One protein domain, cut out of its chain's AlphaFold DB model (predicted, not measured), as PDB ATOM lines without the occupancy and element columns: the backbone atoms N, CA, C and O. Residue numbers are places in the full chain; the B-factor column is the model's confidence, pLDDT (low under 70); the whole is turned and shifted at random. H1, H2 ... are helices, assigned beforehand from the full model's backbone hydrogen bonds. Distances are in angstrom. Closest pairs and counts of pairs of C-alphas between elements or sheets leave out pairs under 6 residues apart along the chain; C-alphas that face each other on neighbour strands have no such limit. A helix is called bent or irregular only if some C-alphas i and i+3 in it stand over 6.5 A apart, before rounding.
ATOM      1  N   ILE A   2     204.475 150.448 123.700       94.00
ATOM      2  CA  ILE A   2     203.763 149.707 124.766       94.00
ATOM      3  C   ILE A   2     204.564 149.672 126.076       94.00
ATOM      4  O   ILE A   2     204.051 150.072 127.113       94.00
ATOM      5  N   ALA A   3     205.844 149.289 126.014       94.06
ATOM      6  CA  ALA A   3     206.714 149.256 127.191       94.06
ATOM      7  C   ALA A   3     206.846 150.625 127.886       94.06
ATOM      8  O   ALA A   3     206.859 150.690 129.108       94.06
ATOM      9  N   LEU A   4     206.889 151.721 127.118       94.94
ATOM     10  CA  LEU A   4     207.002 153.075 127.664       94.94
ATOM     11  C   LEU A   4     205.717 153.497 128.388       94.94
ATOM     12  O   LEU A   4     205.779 154.056 129.478       94.94
ATOM     13  N   VAL A   5     204.555 153.186 127.807       96.31
ATOM     14  CA  VAL A   5     203.250 153.444 128.432       96.31
ATOM     15  C   VAL A   5     203.086 152.604 129.698       96.31
ATOM     16  O   VAL A   5     202.714 153.140 130.739       96.31
ATOM     17  N   ALA A   6     203.424 151.313 129.642       97.62
ATOM     18  CA  ALA A   6     203.388 150.433 130.807       97.62
ATOM     19  C   ALA A   6     204.315 150.939 131.924       97.62
ATOM     20  O   ALA A   6     203.887 151.047 133.071       97.62
ATOM     21  N   ALA A   7     205.549 151.332 131.589       96.25
ATOM     22  CA  ALA A   7     206.488 151.916 132.543       96.25
ATOM     23  C   ALA A   7     205.952 153.216 133.160       96.25
ATOM     24  O   ALA A   7     206.091 153.422 134.364       96.25
ATOM     25  N   TRP A   8     205.292 154.072 132.373       97.44
ATOM     26  CA  TRP A   8     204.697 155.305 132.887       97.44
ATOM     27  C   TRP A   8     203.573 155.021 133.889       97.44
ATOM     28  O   TRP A   8     203.554 155.599 134.977       97.44
ATOM     29  N   LEU A   9     202.670 154.091 133.565       97.62
ATOM     30  CA  LEU A   9     201.579 153.688 134.458       97.62
ATOM     31  C   LEU A   9     202.104 153.056 135.749       97.62
ATOM     32  O   LEU A   9     201.666 153.438 136.835       97.62
ATOM     33  N   LEU A  10     203.082 152.153 135.644       97.19
ATOM     34  CA  LEU A  10     203.758 151.572 136.804       97.19
ATOM     35  C   LEU A  10     204.415 152.652 137.659       97.19
ATOM     36  O   LEU A  10     204.321 152.599 138.881       97.19
ATOM     37  N   LYS A  11     205.028 153.668 137.040       95.69
ATOM     38  CA  LYS A  11     205.659 154.761 137.780       95.69
ATOM     39  C   LYS A  11     204.644 155.613 138.536       95.69
ATOM     40  O   LYS A  11     204.889 155.966 139.687       95.69
ATOM     41  N   ILE A  12     203.500 155.908 137.920       95.81
ATOM     42  CA  ILE A  12     202.392 156.606 138.582       95.81
ATOM     43  C   ILE A  12     201.872 155.775 139.761       95.81
ATOM     44  O   ILE A  12     201.680 156.318 140.846       95.81
ATOM     45  N   ALA A  13     201.664 154.469 139.568       96.06
ATOM     46  CA  ALA A  13     201.214 153.573 140.630       96.06
ATOM     47  C   ALA A  13     202.227 153.508 141.781       96.06
ATOM     48  O   ALA A  13     201.849 153.688 142.934       96.06
ATOM     49  N   TYR A  14     203.513 153.346 141.467       94.00
ATOM     50  CA  TYR A  14     204.600 153.343 142.443       94.00
ATOM     51  C   TYR A  14     204.618 154.625 143.280       94.00
ATOM     52  O   TYR A  14     204.658 154.552 144.503       94.00
ATOM     53  N   TRP A  15     204.534 155.796 142.639       92.56
ATOM     54  CA  TRP A  15     204.513 157.067 143.362       92.56
ATOM     55  C   TRP A  15     203.288 157.226 144.258       92.56
ATOM     56  O   TRP A  15     203.436 157.646 145.398       92.56
ATOM     57  N   ARG A  16     202.108 156.787 143.811       92.56
ATOM     58  CA  ARG A  16     200.913 156.768 144.669       92.56
ATOM     59  C   ARG A  16     201.085 155.876 145.899       92.56
ATOM     60  O   ARG A  16     200.639 156.255 146.973       92.56
ATOM     61  N   VAL A  17     201.723 154.713 145.742       91.62
ATOM     62  CA  VAL A  17     201.969 153.787 146.856       91.62
ATOM     63  C   VAL A  17     202.926 154.409 147.870       91.62
ATOM     64  O   VAL A  17     202.592 154.461 149.051       91.62
ATOM     65  N   ILE A  18     204.076 154.932 147.434       88.75
ATOM     66  CA  ILE A  18     205.042 155.517 148.379       88.75
ATOM     67  C   ILE A  18     204.513 156.794 149.038       88.75
ATOM     68  O   ILE A  18     204.808 157.024 150.203       88.75
ATOM     69  N   ASP A  19     203.692 157.585 148.340       87.25
ATOM     70  CA  ASP A  19     203.079 158.790 148.913       87.25
ATOM     71  C   ASP A  19     202.036 158.443 149.991       87.25
ATOM     72  O   ASP A  19     201.757 159.260 150.865       87.25
ATOM     73  N   SER A  20     201.456 157.237 149.936       83.00
ATOM     74  CA  SER A  20     200.511 156.737 150.944       83.00
ATOM     75  C   SER A  20     201.177 156.059 152.144       83.00
ATOM     76  O   SER A  20     200.506 155.804 153.143       83.00
ATOM     77  N   ASN A  21     202.482 155.777 152.067       80.06
ATOM     78  CA  ASN A  21     203.209 155.098 153.130       80.06
ATOM     79  C   ASN A  21     203.653 156.116 154.185       80.06
ATOM     80  O   ASN A  21     204.621 156.854 154.007       80.06
ATOM     81  N   VAL A  22     202.913 156.174 155.290       68.12
ATOM     82  CA  VAL A  22     203.291 156.971 156.458       68.12
ATOM     83  C   VAL A  22     204.344 156.177 157.220       68.12
ATOM     84  O   VAL A  22     204.029 155.095 157.695       68.12
ATOM     85  N   GLY A  23     205.560 156.720 157.325       75.12
ATOM     86  CA  GLY A  23     206.749 156.065 157.883       75.12
ATOM     87  C   GLY A  23     206.502 155.036 158.991       75.12
ATOM     88  O   GLY A  23     205.872 155.334 160.005       75.12
ATOM     89  N   ASP A  24     207.012 153.821 158.807       83.88
ATOM     90  CA  ASP A  24     206.749 152.697 159.714       83.88
ATOM     91  C   ASP A  24     207.528 152.801 161.032       83.88
ATOM     92  O   ASP A  24     207.230 152.100 161.996       83.88
ATOM     93  N   SER A  25     208.580 153.626 161.081       86.31
ATOM     94  CA  SER A  25     209.489 153.701 162.223       86.31
ATOM     95  C   SER A  25     209.256 154.973 163.034       86.31
ATOM     96  O   SER A  25     209.161 156.074 162.500       86.31
ATOM     97  N   THR A  26     209.190 154.818 164.353       89.31
ATOM     98  CA  THR A  26     209.053 155.908 165.327       89.31
ATOM     99  C   THR A  26     210.294 155.988 166.209       89.31
ATOM    100  O   THR A  26     211.112 155.069 166.235       89.31
ATOM    101  N   ILE A  27     210.432 157.066 166.981       89.12
ATOM    102  CA  ILE A  27     211.516 157.195 167.970       89.12
ATOM    103  C   ILE A  27     211.519 156.000 168.939       89.12
ATOM    104  O   ILE A  27     212.575 155.437 169.235       89.12
ATOM    105  N   ALA A  28     210.338 155.564 169.386       89.75
ATOM    106  CA  ALA A  28     210.194 154.438 170.302       89.75
ATOM    107  C   ALA A  28     210.626 153.107 169.663       89.75
ATOM    108  O   ALA A  28     211.374 152.352 170.282       89.75
ATOM    109  N   SER A  29     210.245 152.857 168.403       89.50
ATOM    110  CA  SER A  29     210.650 151.645 167.673       89.50
ATOM    111  C   SER A  29     212.147 151.633 167.355       89.50
ATOM    112  O   SER A  29     212.782 150.584 167.379       89.50
ATOM    113  N   ALA A  30     212.738 152.801 167.082       88.56
ATOM    114  CA  ALA A  30     214.169 152.940 166.820       88.56
ATOM    115  C   ALA A  30     215.023 152.715 168.078       88.56
ATOM    116  O   ALA A  30     216.118 152.170 167.982       88.56
ATOM    117  N   THR A  31     214.519 153.111 169.248       89.12
ATOM    118  CA  THR A  31     215.223 152.982 170.536       89.12
ATOM    119  C   THR A  31     214.876 151.704 171.305       89.12
ATOM    120  O   THR A  31     215.489 151.432 172.333       89.12
ATOM    121  N   GLY A  32     213.914 150.910 170.824       89.50
ATOM    122  CA  GLY A  32     213.418 149.720 171.525       89.50
ATOM    123  C   GLY A  32     212.590 150.039 172.776       89.50
ATOM    124  O   GLY A  32     212.401 149.175 173.626       89.50
ATOM    125  N   LEU A  33     212.101 151.275 172.904       91.12
ATOM    126  CA  LEU A  33     211.377 151.786 174.072       91.12
ATOM    127  C   LEU A  33     209.855 151.834 173.851       91.12
ATOM    128  O   LEU A  33     209.151 152.567 174.540       91.12
ATOM    129  N   GLU A  34     209.327 151.054 172.903       88.88
ATOM    130  CA  GLU A  34     207.893 151.020 172.560       88.88
ATOM    131  C   GLU A  34     206.985 150.737 173.765       88.88
ATOM    132  O   GLU A  34     205.893 151.294 173.864       88.88
ATOM    133  N   SER A  35     207.452 149.939 174.730       89.56
ATOM    134  CA  SER A  35     206.700 149.625 175.951       89.56
ATOM    135  C   SER A  35     206.544 150.808 176.915       89.56
ATOM    136  O   SER A  35     205.743 150.724 177.843       89.56
ATOM    137  N   LEU A  36     207.311 151.889 176.738       85.19
ATOM    138  CA  LEU A  36     207.319 153.062 177.623       85.19
ATOM    139  C   LEU A  36     206.395 154.195 177.141       85.19
ATOM    140  O   LEU A  36     206.310 155.237 177.792       85.19
ATOM    141  N   GLY A  37     205.679 154.003 176.030       83.44
ATOM    142  CA  GLY A  37     204.732 154.982 175.497       83.44
ATOM    143  C   GLY A  37     205.404 156.084 174.672       83.44
ATOM    144  O   GLY A  37     206.130 155.800 173.723       83.44
ATOM    145  N   ASN A  38     205.112 157.355 174.978       84.06
ATOM    146  CA  ASN A  38     205.609 158.489 174.193       84.06
ATOM    147  C   ASN A  38     207.080 158.798 174.529       84.06
ATOM    148  O   ASN A  38     207.378 159.396 175.565       84.06
ATOM    149  N   VAL A  39     207.989 158.390 173.644       87.38
ATOM    150  CA  VAL A  39     209.438 158.569 173.794       87.38
ATOM    151  C   VAL A  39     209.871 159.861 173.111       87.38
ATOM    152  O   VAL A  39     209.646 160.041 171.917       87.38
ATOM    153  N   ARG A  40     210.552 160.733 173.860       84.81
ATOM    154  CA  ARG A  40     211.187 161.944 173.330       84.81
ATOM    155  C   ARG A  40     212.672 161.991 173.696       84.81
ATOM    156  O   ARG A  40     213.021 161.532 174.786       84.81
ATOM    157  N   PRO A  41     213.535 162.565 172.843       83.00
ATOM    158  CA  PRO A  41     214.926 162.821 173.198       83.00
ATOM    159  C   PRO A  41     215.013 163.735 174.430       83.00
ATOM    160  O   PRO A  41     214.269 164.713 174.519       83.00
ATOM    161  N   LEU A  42     215.900 163.409 175.377       85.12
ATOM    162  CA  LEU A  42     216.212 164.283 176.516       85.12
ATOM    163  C   LEU A  42     217.206 165.374 176.103       85.12
ATOM    164  O   LEU A  42     216.952 166.547 176.339       85.12
ATOM    165  N   ASP A  43     218.280 164.960 175.430       82.31
ATOM    166  CA  ASP A  43     219.328 165.816 174.881       82.31
ATOM    167  C   ASP A  43     219.602 165.431 173.417       82.31
ATOM    168  O   ASP A  43     219.382 164.276 173.027       82.31
ATOM    169  N   PRO A  44     220.071 166.372 172.576       76.81
ATOM    170  CA  PRO A  44     220.470 166.062 171.211       76.81
ATOM    171  C   PRO A  44     221.654 165.079 171.198       76.81
ATOM    172  O   PRO A  44     222.551 165.173 172.034       76.81
ATOM    173  N   PRO A  45     221.737 164.170 170.208       76.88
ATOM    174  CA  PRO A  45     222.802 163.161 170.136       76.88
ATOM    175  C   PRO A  45     224.173 163.742 169.731       76.88
ATOM    176  O   PRO A  45     225.075 163.004 169.337       76.88
ATOM    177  N   HIS A  46     224.330 165.066 169.742       77.00
ATOM    178  CA  HIS A  46     225.513 165.770 169.270       77.00
ATOM    179  C   HIS A  46     225.689 167.096 170.014       77.00
ATOM    180  O   HIS A  46     224.719 167.775 170.335       77.00
ATOM    181  N   MET A  47     226.949 167.479 170.232       78.75
ATOM    182  CA  MET A  47     227.332 168.790 170.782       78.75
ATOM    183  C   MET A  47     227.833 169.757 169.695       78.75
ATOM    184  O   MET A  47     227.988 170.948 169.946       78.75
ATOM    185  N   GLN A  48     228.112 169.248 168.490       79.12
ATOM    186  CA  GLN A  48     228.585 170.008 167.331       79.12
ATOM    187  C   GLN A  48     227.868 169.549 166.059       79.12
ATOM    188  O   GLN A  48     227.370 168.422 165.994       79.12
ATOM    189  N   ASP A  49     227.867 170.406 165.038       74.75
ATOM    190  CA  ASP A  49     227.365 170.064 163.709       74.75
ATOM    191  C   ASP A  49     228.076 168.829 163.158       74.75
ATOM    192  O   ASP A  49     229.305 168.736 163.156       74.75
ATOM    193  N   ASN A  50     227.298 167.900 162.615       79.06
ATOM    194  CA  ASN A  50     227.822 166.691 162.006       79.06
ATOM    195  C   ASN A  50     227.347 166.538 160.558       79.06
ATOM    196  O   ASN A  50     226.457 167.241 160.075       79.06
ATOM    197  N   TYR A  51     227.976 165.601 159.855       78.31
ATOM    198  CA  TYR A  51     227.651 165.286 158.467       78.31
ATOM    199  C   TYR A  51     226.178 164.883 158.282       78.31
ATOM    200  O   TYR A  51     225.557 165.275 157.301       78.31
ATOM    201  N   LEU A  52     225.578 164.182 159.249       74.25
ATOM    202  CA  LEU A  52     224.192 163.710 159.160       74.25
ATOM    203  C   LEU A  52     223.184 164.868 159.139       74.25
ATOM    204  O   LEU A  52     222.237 164.831 158.360       74.25
ATOM    205  N   LEU A  53     223.416 165.930 159.912       69.44
ATOM    206  CA  LEU A  53     222.583 167.137 159.879       69.44
ATOM    207  C   LEU A  53     222.672 167.862 158.529       69.44
ATOM    208  O   LEU A  53     221.679 168.417 158.057       69.44
ATOM    209  N   LYS A  54     223.848 167.825 157.890       70.12
ATOM    210  CA  LYS A  54     224.112 168.480 156.602       70.12
ATOM    211  C   LYS A  54     223.637 167.674 155.397       70.12
ATOM    212  O   LYS A  54     223.219 168.282 154.425       70.12
ATOM    213  N   GLU A  55     223.698 166.348 155.440       70.44
ATOM    214  CA  GLU A  55     223.338 165.496 154.297       70.44
ATOM    215  C   GLU A  55     221.891 164.992 154.399       70.44
ATOM    216  O   GLU A  55     221.144 165.010 153.424       70.44
ATOM    217  N   MET A  56     221.473 164.581 155.601       68.31
ATOM    218  CA  MET A  56     220.212 163.863 155.836       68.31
ATOM    219  C   MET A  56     219.100 164.765 156.391       68.31
ATOM    220  O   MET A  56     217.921 164.418 156.315       68.31
ATOM    221  N   GLY A  57     219.454 165.945 156.914       60.00
ATOM    222  CA  GLY A  57     218.517 166.951 157.426       60.00
ATOM    223  C   GLY A  57     217.931 167.892 156.363       60.00
ATOM    224  O   GLY A  57     217.123 168.761 156.692       60.00
ATOM    225  N   PHE A  58     218.315 167.762 155.085       57.84
ATOM    226  CA  PHE A  58     217.923 168.725 154.052       57.84
ATOM    227  C   PHE A  58     216.423 168.681 153.728       57.84
ATOM    228  O   PHE A  58     215.882 167.714 153.195       57.84
ATOM    229  N   THR A  59     215.744 169.797 153.994       60.34
ATOM    230  CA  THR A  59     214.304 169.988 153.735       60.34
ATOM    231  C   THR A  59     214.022 170.662 152.386       60.34
ATOM    232  O   THR A  59     212.885 170.671 151.911       60.34
ATOM    233  N   VAL A  60     215.050 171.224 151.736       58.62
ATOM    234  CA  VAL A  60     214.902 172.060 150.525       58.62
ATOM    235  C   VAL A  60     214.414 171.257 149.315       58.62
ATOM    236  O   VAL A  60     213.604 171.764 148.531       58.62
ATOM    237  N   ALA A  61     214.845 170.000 149.179       55.88
ATOM    238  CA  ALA A  61     214.433 169.150 148.064       55.88
ATOM    239  C   ALA A  61     212.933 168.811 148.106       55.88
ATOM    240  O   ALA A  61     212.255 168.866 147.076       55.88
ATOM    241  N   ARG A  62     212.370 168.599 149.306       68.50
ATOM    242  CA  ARG A  62     210.942 168.283 149.490       68.50
ATOM    243  C   ARG A  62     210.019 169.405 149.014       68.50
ATOM    244  O   ARG A  62     208.965 169.139 148.448       68.50
ATOM    245  N   LYS A  63     210.438 170.669 149.149       75.19
ATOM    246  CA  LYS A  63     209.647 171.827 148.691       75.19
ATOM    247  C   LYS A  63     209.423 171.836 147.171       75.19
ATOM    248  O   LYS A  63     208.439 172.405 146.700       75.19
ATOM    249  N   HIS A  64     210.322 171.223 146.399       85.06
ATOM    250  CA  HIS A  64     210.276 171.234 144.933       85.06
ATOM    251  C   HIS A  64     209.948 169.872 144.309       85.06
ATOM    252  O   HIS A  64     209.694 169.826 143.105       85.06
ATOM    253  N   ALA A  65     209.859 168.810 145.112       85.81
ATOM    254  CA  ALA A  65     209.516 167.445 144.714       85.81
ATOM    255  C   ALA A  65     208.405 167.372 143.652       85.81
ATOM    256  O   ALA A  65     208.615 166.875 142.548       85.81
ATOM    257  N   GLY A  66     207.245 167.988 143.907       89.12
ATOM    258  CA  GLY A  66     206.119 167.966 142.964       89.12
ATOM    259  C   GLY A  66     206.398 168.637 141.608       89.12
ATOM    260  O   GLY A  66     205.849 168.227 140.583       89.12
ATOM    261  N   LYS A  67     207.259 169.666 141.551       91.31
ATOM    262  CA  LYS A  67     207.686 170.275 140.275       91.31
ATOM    263  C   LYS A  67     208.621 169.336 139.514       91.31
ATOM    264  O   LYS A  67     208.430 169.152 138.315       91.31
ATOM    265  N   LEU A  68     209.575 168.711 140.203       92.06
ATOM    266  CA  LEU A  68     210.504 167.771 139.578       92.06
ATOM    267  C   LEU A  68     209.818 166.481 139.121       92.06
ATOM    268  O   LEU A  68     210.080 166.035 138.011       92.06
ATOM    269  N   ARG A  69     208.867 165.941 139.891       93.88
ATOM    270  CA  ARG A  69     208.048 164.786 139.482       93.88
ATOM    271  C   ARG A  69     207.300 165.044 138.174       93.88
ATOM    272  O   ARG A  69     207.284 164.192 137.288       93.88
ATOM    273  N   ARG A  70     206.729 166.248 138.013       95.62
ATOM    274  CA  ARG A  70     206.115 166.664 136.738       95.62
ATOM    275  C   ARG A  70     207.138 166.688 135.607       95.62
ATOM    276  O   ARG A  70     206.850 166.166 134.535       95.62
ATOM    277  N   LEU A  71     208.330 167.231 135.850       95.50
ATOM    278  CA  LEU A  71     209.395 167.265 134.850       95.50
ATOM    279  C   LEU A  71     209.860 165.854 134.450       95.50
ATOM    280  O   LEU A  71     210.018 165.585 133.262       95.50
ATOM    281  N   THR A  72     209.979 164.928 135.404       95.88
ATOM    282  CA  THR A  72     210.235 163.505 135.139       95.88
ATOM    283  C   THR A  72     209.138 162.892 134.273       95.88
ATOM    284  O   THR A  72     209.455 162.227 133.292       95.88
ATOM    285  N   HIS A  73     207.854 163.137 134.566       97.31
ATOM    286  CA  HIS A  73     206.767 162.643 133.714       97.31
ATOM    287  C   HIS A  73     206.875 163.151 132.272       97.31
ATOM    288  O   HIS A  73     206.661 162.389 131.328       97.31
ATOM    289  N   MET A  74     207.251 164.420 132.100       97.56
ATOM    290  CA  MET A  74     207.419 165.006 130.775       97.56
ATOM    291  C   MET A  74     208.624 164.419 130.035       97.56
ATOM    292  O   MET A  74     208.463 163.932 128.920       97.56
ATOM    293  N   LEU A  75     209.809 164.425 130.648       97.69
ATOM    294  CA  LEU A  75     211.057 164.047 129.981       97.69
ATOM    295  C   LEU A  75     211.247 162.535 129.848       97.69
ATOM    296  O   LEU A  75     211.755 162.089 128.823       97.69
ATOM    297  N   ALA A  76     210.830 161.741 130.840       96.88
ATOM    298  CA  ALA A  76     211.026 160.291 130.821       96.88
ATOM    299  C   ALA A  76     209.945 159.544 130.027       96.88
ATOM    300  O   ALA A  76     210.209 158.445 129.548       96.88
ATOM    301  N   PHE A  77     208.742 160.118 129.880       97.25
ATOM    302  CA  PHE A  77     207.603 159.404 129.293       97.25
ATOM    303  C   PHE A  77     206.899 160.180 128.180       97.25
ATOM    304  O   PHE A  77     206.870 159.697 127.051       97.25
ATOM    305  N   LEU A  78     206.357 161.373 128.455       97.44
ATOM    306  CA  LEU A  78     205.506 162.077 127.485       97.44
ATOM    307  C   LEU A  78     206.270 162.506 126.223       97.44
ATOM    308  O   LEU A  78     205.866 162.164 125.115       97.44
ATOM    309  N   VAL A  79     207.374 163.239 126.379       97.75
ATOM    310  CA  VAL A  79     208.184 163.736 125.256       97.75
ATOM    311  C   VAL A  79     208.760 162.579 124.428       97.75
ATOM    312  O   VAL A  79     208.561 162.579 123.213       97.75
ATOM    313  N   PRO A  80     209.381 161.542 125.026       97.12
ATOM    314  CA  PRO A  80     209.845 160.381 124.272       97.12
ATOM    315  C   PRO A  80     208.727 159.634 123.552       97.12
ATOM    316  O   PRO A  80     208.936 159.172 122.436       97.12
ATOM    317  N   LEU A  81     207.536 159.521 124.153       97.19
ATOM    318  CA  LEU A  81     206.399 158.864 123.512       97.19
ATOM    319  C   LEU A  81     205.988 159.606 122.237       97.19
ATOM    320  O   LEU A  81     205.829 158.970 121.197       97.19
ATOM    321  N   LEU A  82     205.873 160.936 122.303       97.19
ATOM    322  CA  LEU A  82     205.564 161.773 121.141       97.19
ATOM    323  C   LEU A  82     206.659 161.680 120.071       97.19
ATOM    324  O   LEU A  82     206.351 161.522 118.893       97.19
ATOM    325  N   LEU A  83     207.932 161.712 120.470       97.06
ATOM    326  CA  LEU A  83     209.058 161.593 119.542       97.06
ATOM    327  C   LEU A  83     209.117 160.218 118.866       97.06
ATOM    328  O   LEU A  83     209.416 160.149 117.678       97.06
ATOM    329  N   ILE A  84     208.776 159.137 119.572       96.12
ATOM    330  CA  ILE A  84     208.673 157.794 118.981       96.12
ATOM    331  C   ILE A  84     207.502 157.720 117.991       96.12
ATOM    332  O   ILE A  84     207.637 157.100 116.941       96.12
ATOM    333  N   VAL A  85     206.368 158.373 118.276       96.19
ATOM    334  CA  VAL A  85     205.252 158.468 117.315       96.19
ATOM    335  C   VAL A  85     205.684 159.220 116.057       96.19
ATOM    336  O   VAL A  85     205.437 158.748 114.951       96.19
ATOM    337  N   ILE A  86     206.379 160.352 116.210       95.56
ATOM    338  CA  ILE A  86     206.922 161.120 115.080       95.56
ATOM    339  C   ILE A  86     207.932 160.277 114.297       95.56
ATOM    340  O   ILE A  86     207.886 160.247 113.071       95.56
ATOM    341  N   GLN A  87     208.816 159.556 114.985       95.88
ATOM    342  CA  GLN A  87     209.785 158.661 114.361       95.88
ATOM    343  C   GLN A  87     209.111 157.527 113.582       95.88
ATOM    344  O   GLN A  87     209.612 157.152 112.530       95.88
ATOM    345  N   ALA A  88     207.988 156.995 114.065       94.44
ATOM    346  CA  ALA A  88     207.219 155.977 113.354       94.44
ATOM    347  C   ALA A  88     206.450 156.547 112.146       94.44
ATOM    348  O   ALA A  88     206.225 155.833 111.173       94.44
ATOM    349  N   ALA A  89     206.052 157.822 112.202       95.25
ATOM    350  CA  ALA A  89     205.331 158.515 111.133       95.25
ATOM    351  C   ALA A  89     206.251 159.160 110.078       95.25
ATOM    352  O   ALA A  89     205.770 159.644 109.055       95.25
ATOM    353  N   THR A  90     207.563 159.204 110.323       94.31
ATOM    354  CA  THR A  90     208.557 159.823 109.437       94.31
ATOM    355  C   THR A  90     209.638 158.819 109.047       94.31
ATOM    356  O   THR A  90     209.867 157.825 109.726       94.31
ATOM    357  N   SER A  91     210.329 159.068 107.937       91.06
ATOM    358  CA  SER A  91     211.415 158.211 107.450       91.06
ATOM    359  C   SER A  91     212.686 159.011 107.172       91.06
ATOM    360  O   SER A  91     212.660 160.236 107.036       91.06
ATOM    361  N   GLY A  92     213.820 158.315 107.079       93.06
ATOM    362  CA  GLY A  92     215.115 158.931 106.791       93.06
ATOM    363  C   GLY A  92     215.649 159.775 107.951       93.06
ATOM    364  O   GLY A  92     215.549 159.395 109.119       93.06
ATOM    365  N   GLN A  93     216.245 160.924 107.631       94.94
ATOM    366  CA  GLN A  93     217.002 161.721 108.598       94.94
ATOM    367  C   GLN A  93     216.135 162.320 109.714       94.94
ATOM    368  O   GLN A  93     216.576 162.384 110.859       94.94
ATOM    369  N   LEU A  94     214.882 162.679 109.417       94.44
ATOM    370  CA  LEU A  94     213.941 163.186 110.422       94.44
ATOM    371  C   LEU A  94     213.595 162.123 111.473       94.44
ATOM    372  O   LEU A  94     213.601 162.423 112.666       94.44
ATOM    373  N   GLY A  95     213.376 160.873 111.049       95.94
ATOM    374  CA  GLY A  95     213.116 159.760 111.965       95.94
ATOM    375  C   GLY A  95     214.316 159.458 112.869       95.94
ATOM    376  O   GLY A  95     214.147 159.232 114.066       95.94
ATOM    377  N   LEU A  96     215.538 159.530 112.327       95.94
ATOM    378  CA  LEU A  96     216.771 159.373 113.109       95.94
ATOM    379  C   LEU A  96     216.945 160.484 114.152       95.94
ATOM    380  O   LEU A  96     217.273 160.195 115.302       95.94
ATOM    381  N   ILE A  97     216.684 161.742 113.782       97.38
ATOM    382  CA  ILE A  97     216.742 162.876 114.715       97.38
ATOM    383  C   ILE A  97     215.699 162.704 115.826       97.38
ATOM    384  O   ILE A  97     216.023 162.872 117.001       97.38
ATOM    385  N   ALA A  98     214.470 162.309 115.482       96.81
ATOM    386  CA  ALA A  98     213.417 162.049 116.460       96.81
ATOM    387  C   ALA A  98     213.796 160.914 117.433       96.81
ATOM    388  O   ALA A  98     213.620 161.067 118.643       96.81
ATOM    389  N   ALA A  99     214.389 159.820 116.937       96.06
ATOM    390  CA  ALA A  99     214.901 158.735 117.778       96.06
ATOM    391  C   ALA A  99     216.009 159.208 118.733       96.06
ATOM    392  O   ALA A  99     215.978 158.894 119.925       96.06
ATOM    393  N   ALA A 100     216.972 159.986 118.230       97.56
ATOM    394  CA  ALA A 100     218.074 160.510 119.034       97.56
ATOM    395  C   ALA A 100     217.568 161.445 120.144       97.56
ATOM    396  O   ALA A 100     217.947 161.298 121.306       97.56
ATOM    397  N   LEU A 101     216.651 162.358 119.813       98.06
ATOM    398  CA  LEU A 101     216.023 163.243 120.794       98.06
ATOM    399  C   LEU A 101     215.200 162.463 121.826       98.06
ATOM    400  O   LEU A 101     215.225 162.811 123.007       98.06
ATOM    401  N   ALA A 102     214.514 161.388 121.418       97.31
ATOM    402  CA  ALA A 102     213.775 160.532 122.343       97.31
ATOM    403  C   ALA A 102     214.719 159.877 123.361       97.31
ATOM    404  O   ALA A 102     214.436 159.897 124.559       97.31
ATOM    405  N   ALA A 103     215.862 159.357 122.900       97.00
ATOM    406  CA  ALA A 103     216.870 158.747 123.761       97.00
ATOM    407  C   ALA A 103     217.467 159.752 124.759       97.00
ATOM    408  O   ALA A 103     217.560 159.454 125.954       97.00
ATOM    409  N   VAL A 104     217.815 160.961 124.305       98.19
ATOM    410  CA  VAL A 104     218.317 162.034 125.181       98.19
ATOM    411  C   VAL A 104     217.258 162.449 126.204       98.19
ATOM    412  O   VAL A 104     217.557 162.530 127.394       98.19
ATOM    413  N   SER A 105     216.011 162.644 125.768       98.00
ATOM    414  CA  SER A 105     214.903 163.024 126.649       98.00
ATOM    415  C   SER A 105     214.673 161.983 127.746       98.00
ATOM    416  O   SER A 105     214.656 162.349 128.923       98.00
ATOM    417  N   VAL A 106     214.561 160.693 127.387       97.31
ATOM    418  CA  VAL A 106     214.419 159.600 128.370       97.31
ATOM    419  C   VAL A 106     215.573 159.626 129.357       97.31
ATOM    420  O   VAL A 106     215.342 159.543 130.561       97.31
ATOM    421  N   SER A 107     216.804 159.764 128.866       97.44
ATOM    422  CA  SER A 107     218.003 159.722 129.705       97.44
ATOM    423  C   SER A 107     217.993 160.840 130.749       97.44
ATOM    424  O   SER A 107     218.197 160.580 131.933       97.44
ATOM    425  N   LEU A 108     217.668 162.071 130.339       97.56
ATOM    426  CA  LEU A 108     217.517 163.206 131.253       97.56
ATOM    427  C   LEU A 108     216.384 162.977 132.260       97.56
ATOM    428  O   LEU A 108     216.560 163.210 133.455       97.56
ATOM    429  N   GLY A 109     215.236 162.479 131.797       96.94
ATOM    430  CA  GLY A 109     214.101 162.167 132.661       96.94
ATOM    431  C   GLY A 109     214.424 161.107 133.720       96.94
ATOM    432  O   GLY A 109     214.030 161.269 134.875       96.94
ATOM    433  N   VAL A 110     215.178 160.067 133.353       96.06
ATOM    434  CA  VAL A 110     215.640 159.011 134.269       96.06
ATOM    435  C   VAL A 110     216.666 159.551 135.263       96.06
ATOM    436  O   VAL A 110     216.571 159.250 136.447       96.06
ATOM    437  N   VAL A 111     217.619 160.384 134.839       96.25
ATOM    438  CA  VAL A 111     218.576 161.009 135.771       96.25
ATOM    439  C   VAL A 111     217.847 161.858 136.813       96.25
ATOM    440  O   VAL A 111     218.139 161.744 138.002       96.25
ATOM    441  N   LEU A 112     216.856 162.650 136.392       94.50
ATOM    442  CA  LEU A 112     216.029 163.435 137.311       94.50
ATOM    443  C   LEU A 112     215.225 162.552 138.266       94.50
ATOM    444  O   LEU A 112     215.126 162.866 139.446       94.50
ATOM    445  N   GLU A 113     214.667 161.447 137.775       93.81
ATOM    446  CA  GLU A 113     213.923 160.485 138.590       93.81
ATOM    447  C   GLU A 113     214.800 159.840 139.666       93.81
ATOM    448  O   GLU A 113     214.407 159.784 140.831       93.81
ATOM    449  N   ARG A 114     216.016 159.424 139.301       92.44
ATOM    450  CA  ARG A 114     216.971 158.838 140.245       92.44
ATOM    451  C   ARG A 114     217.462 159.864 141.254       92.44
ATOM    452  O   ARG A 114     217.557 159.556 142.434       92.44
ATOM    453  N   TRP A 115     217.732 161.090 140.813       90.50
ATOM    454  CA  TRP A 115     218.087 162.187 141.712       90.50
ATOM    455  C   TRP A 115     216.956 162.503 142.699       90.50
ATOM    456  O   TRP A 115     217.195 162.685 143.892       90.50
ATOM    457  N   LEU A 116     215.707 162.503 142.227       89.12
ATOM    458  CA  LEU A 116     214.536 162.700 143.075       89.12
ATOM    459  C   LEU A 116     214.428 161.611 144.151       89.12
ATOM    460  O   LEU A 116     214.189 161.930 145.308       89.12
ATOM    461  N   PHE A 117     214.666 160.346 143.798       85.62
ATOM    462  CA  PHE A 117     214.666 159.244 144.763       85.62
ATOM    463  C   PHE A 117     215.640 159.489 145.926       85.62
ATOM    464  O   PHE A 117     215.251 159.357 147.083       85.62
ATOM    465  N   PHE A 118     216.878 159.900 145.637       81.50
ATOM    466  CA  PHE A 118     217.865 160.186 146.685       81.50
ATOM    467  C   PHE A 118     217.482 161.385 147.551       81.50
ATOM    468  O   PHE A 118     217.747 161.395 148.748       81.50
ATOM    469  N   THR A 119     216.863 162.396 146.949       79.69
ATOM    470  CA  THR A 119     216.554 163.650 147.642       79.69
ATOM    471  C   THR A 119     215.239 163.622 148.421       79.69
ATOM    472  O   THR A 119     215.078 164.385 149.374       79.69
ATOM    473  N   GLU A 120     214.299 162.753 148.047       80.50
ATOM    474  CA  GLU A 120     213.061 162.512 148.796       80.50
ATOM    475  C   GLU A 120     213.232 161.473 149.915       80.50
ATOM    476  O   GLU A 120     212.415 161.445 150.835       80.50
ATOM    477  N   ALA A 121     214.280 160.643 149.870       78.81
ATOM    478  CA  ALA A 121     214.496 159.576 150.841       78.81
ATOM    479  C   ALA A 121     214.622 160.109 152.280       78.81
ATOM    480  O   ALA A 121     215.535 160.865 152.623       78.81
ATOM    481  N   GLN A 122     213.715 159.665 153.153       77.69
ATOM    482  CA  GLN A 122     213.823 159.895 154.589       77.69
ATOM    483  C   GLN A 122     214.691 158.803 155.216       77.69
ATOM    484  O   GLN A 122     214.495 157.610 154.988       77.69
ATOM    485  N   HIS A 123     215.672 159.214 156.013       83.75
ATOM    486  CA  HIS A 123     216.606 158.294 156.649       83.75
ATOM    487  C   HIS A 123     216.183 158.061 158.098       83.75
ATOM    488  O   HIS A 123     216.059 159.018 158.860       83.75
ATOM    489  N   LYS A 124     216.015 156.794 158.505       85.88
ATOM    490  CA  LYS A 124     215.597 156.421 159.875       85.88
ATOM    491  C   LYS A 124     216.493 157.007 160.966       85.88
ATOM    492  O   LYS A 124     216.039 157.219 162.082       85.88
ATOM    493  N   VAL A 125     217.748 157.318 160.633       84.88
ATOM    494  CA  VAL A 125     218.677 158.007 161.537       84.88
ATOM    495  C   VAL A 125     218.091 159.316 162.074       84.88
ATOM    496  O   VAL A 125     218.349 159.660 163.220       84.88
ATOM    497  N   MET A 126     217.235 160.000 161.306       85.12
ATOM    498  CA  MET A 126     216.598 161.247 161.725       85.12
ATOM    499  C   MET A 126     215.683 161.080 162.944       85.12
ATOM    500  O   MET A 126     215.468 162.059 163.653       85.12
ATOM    501  N   LEU A 127     215.218 159.862 163.254       87.06
ATOM    502  CA  LEU A 127     214.464 159.569 164.482       87.06
ATOM    503  C   LEU A 127     215.297 159.858 165.744       87.06
ATOM    504  O   LEU A 127     214.770 160.348 166.737       87.06
ATOM    505  N   TYR A 128     216.617 159.656 165.686       85.44
ATOM    506  CA  TYR A 128     217.531 160.014 166.781       85.44
ATOM    507  C   TYR A 128     217.792 161.524 166.874       85.44
ATOM    508  O   TYR A 128     218.231 162.011 167.911       85.44
ATOM    509  N   TYR A 129     217.512 162.271 165.802       82.94
ATOM    510  CA  TYR A 129     217.681 163.726 165.712       82.94
ATOM    511  C   TYR A 129     216.352 164.485 165.883       82.94
ATOM    512  O   TYR A 129     216.279 165.667 165.558       82.94
TER     513      TYR A 129
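AT A GLANCE: This is residues 2 to 129 of the 134 residues of an uncharacterized protein of Rhodospirillaceae bacterium (UniProt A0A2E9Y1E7). A long helical hairpin of H4 and H5 makes most of the length of a rod, with H1 beside H4 but touching it over a short part alone. Beyond the hairpin's open end, away from its turn at residues 90 to 92, lies a loose head of three short helices, H2, H3 and H6, with the long loop of residues 32 to 50. The printed part has 128 residues with six named helices, H1 to H6 in order along the chain, and no named strand; the class is all helix. It is only just extended, close to loose, with a radius of gyration of the C-alphas of 21.3 A, and spans 70 by 30 by 19 A.

HOW THE PARTS SIT: The longest helix is H4, residues 60 to 89. It is irregular, with C-alphas 63 and 66 at 7.8 A, and has a kink of 52 degrees near residue 67. It touches H5, residues 93 to 120, at a shallow tilt of 20 degrees, opposite ways, and the two form a helical hairpin; the closest C-alphas, of Ala 76 and Gly 109, are 4.0 A apart. H1, residues 2 to 20, touches H4 with residues 4 to 8 alone, at a shallow tilt of 14 degrees, opposite ways; the closest C-alphas are those of Trp 8 and Phe 77, 6.2 A. Residues 16 to 22, of which 16 to 20 belong to H1, stand free. H1 and H5 are apart. H2, residues 27 to 31, touches H6, residues 124 to 129, with the C-alphas of Ile 27 and Leu 127 closest at 5.1 A. H3, residues 51 to 55, touches no helix but is near H6. Each O i to N i+4 pair is within hydrogen-bond range in H1, H2, H3 and H5, against 21 of 26 in H4 and 0 of 2 in H6, where 3 of 3 O i to N i+3 pairs are within range.

IN THESE COORDINATES: From first to last C-alpha, H4 measures 42.7 A, H5 40.4 A and H1 27.3 A; H2, H3 and H6 are shorter. H1 begins at C-alpha 2, (203.763, 149.707, 124.766). H4 begins at C-alpha 60, (214.902, 172.060, 150.525). H6 ends at C-alpha 129, (217.681, 163.726, 165.712).

THE WHOLE: The two C-alphas farthest apart, of Leu 36 and Gly 92, are 71.5 A apart. The printed part has no cut. The link from H2 to H3, 19 residues, is long; the link from H1 to H2 is short and the other three are tight. Mean pLDDT of the printed part is 88.1, with residues 22, 53 and 56 to 62 under 70.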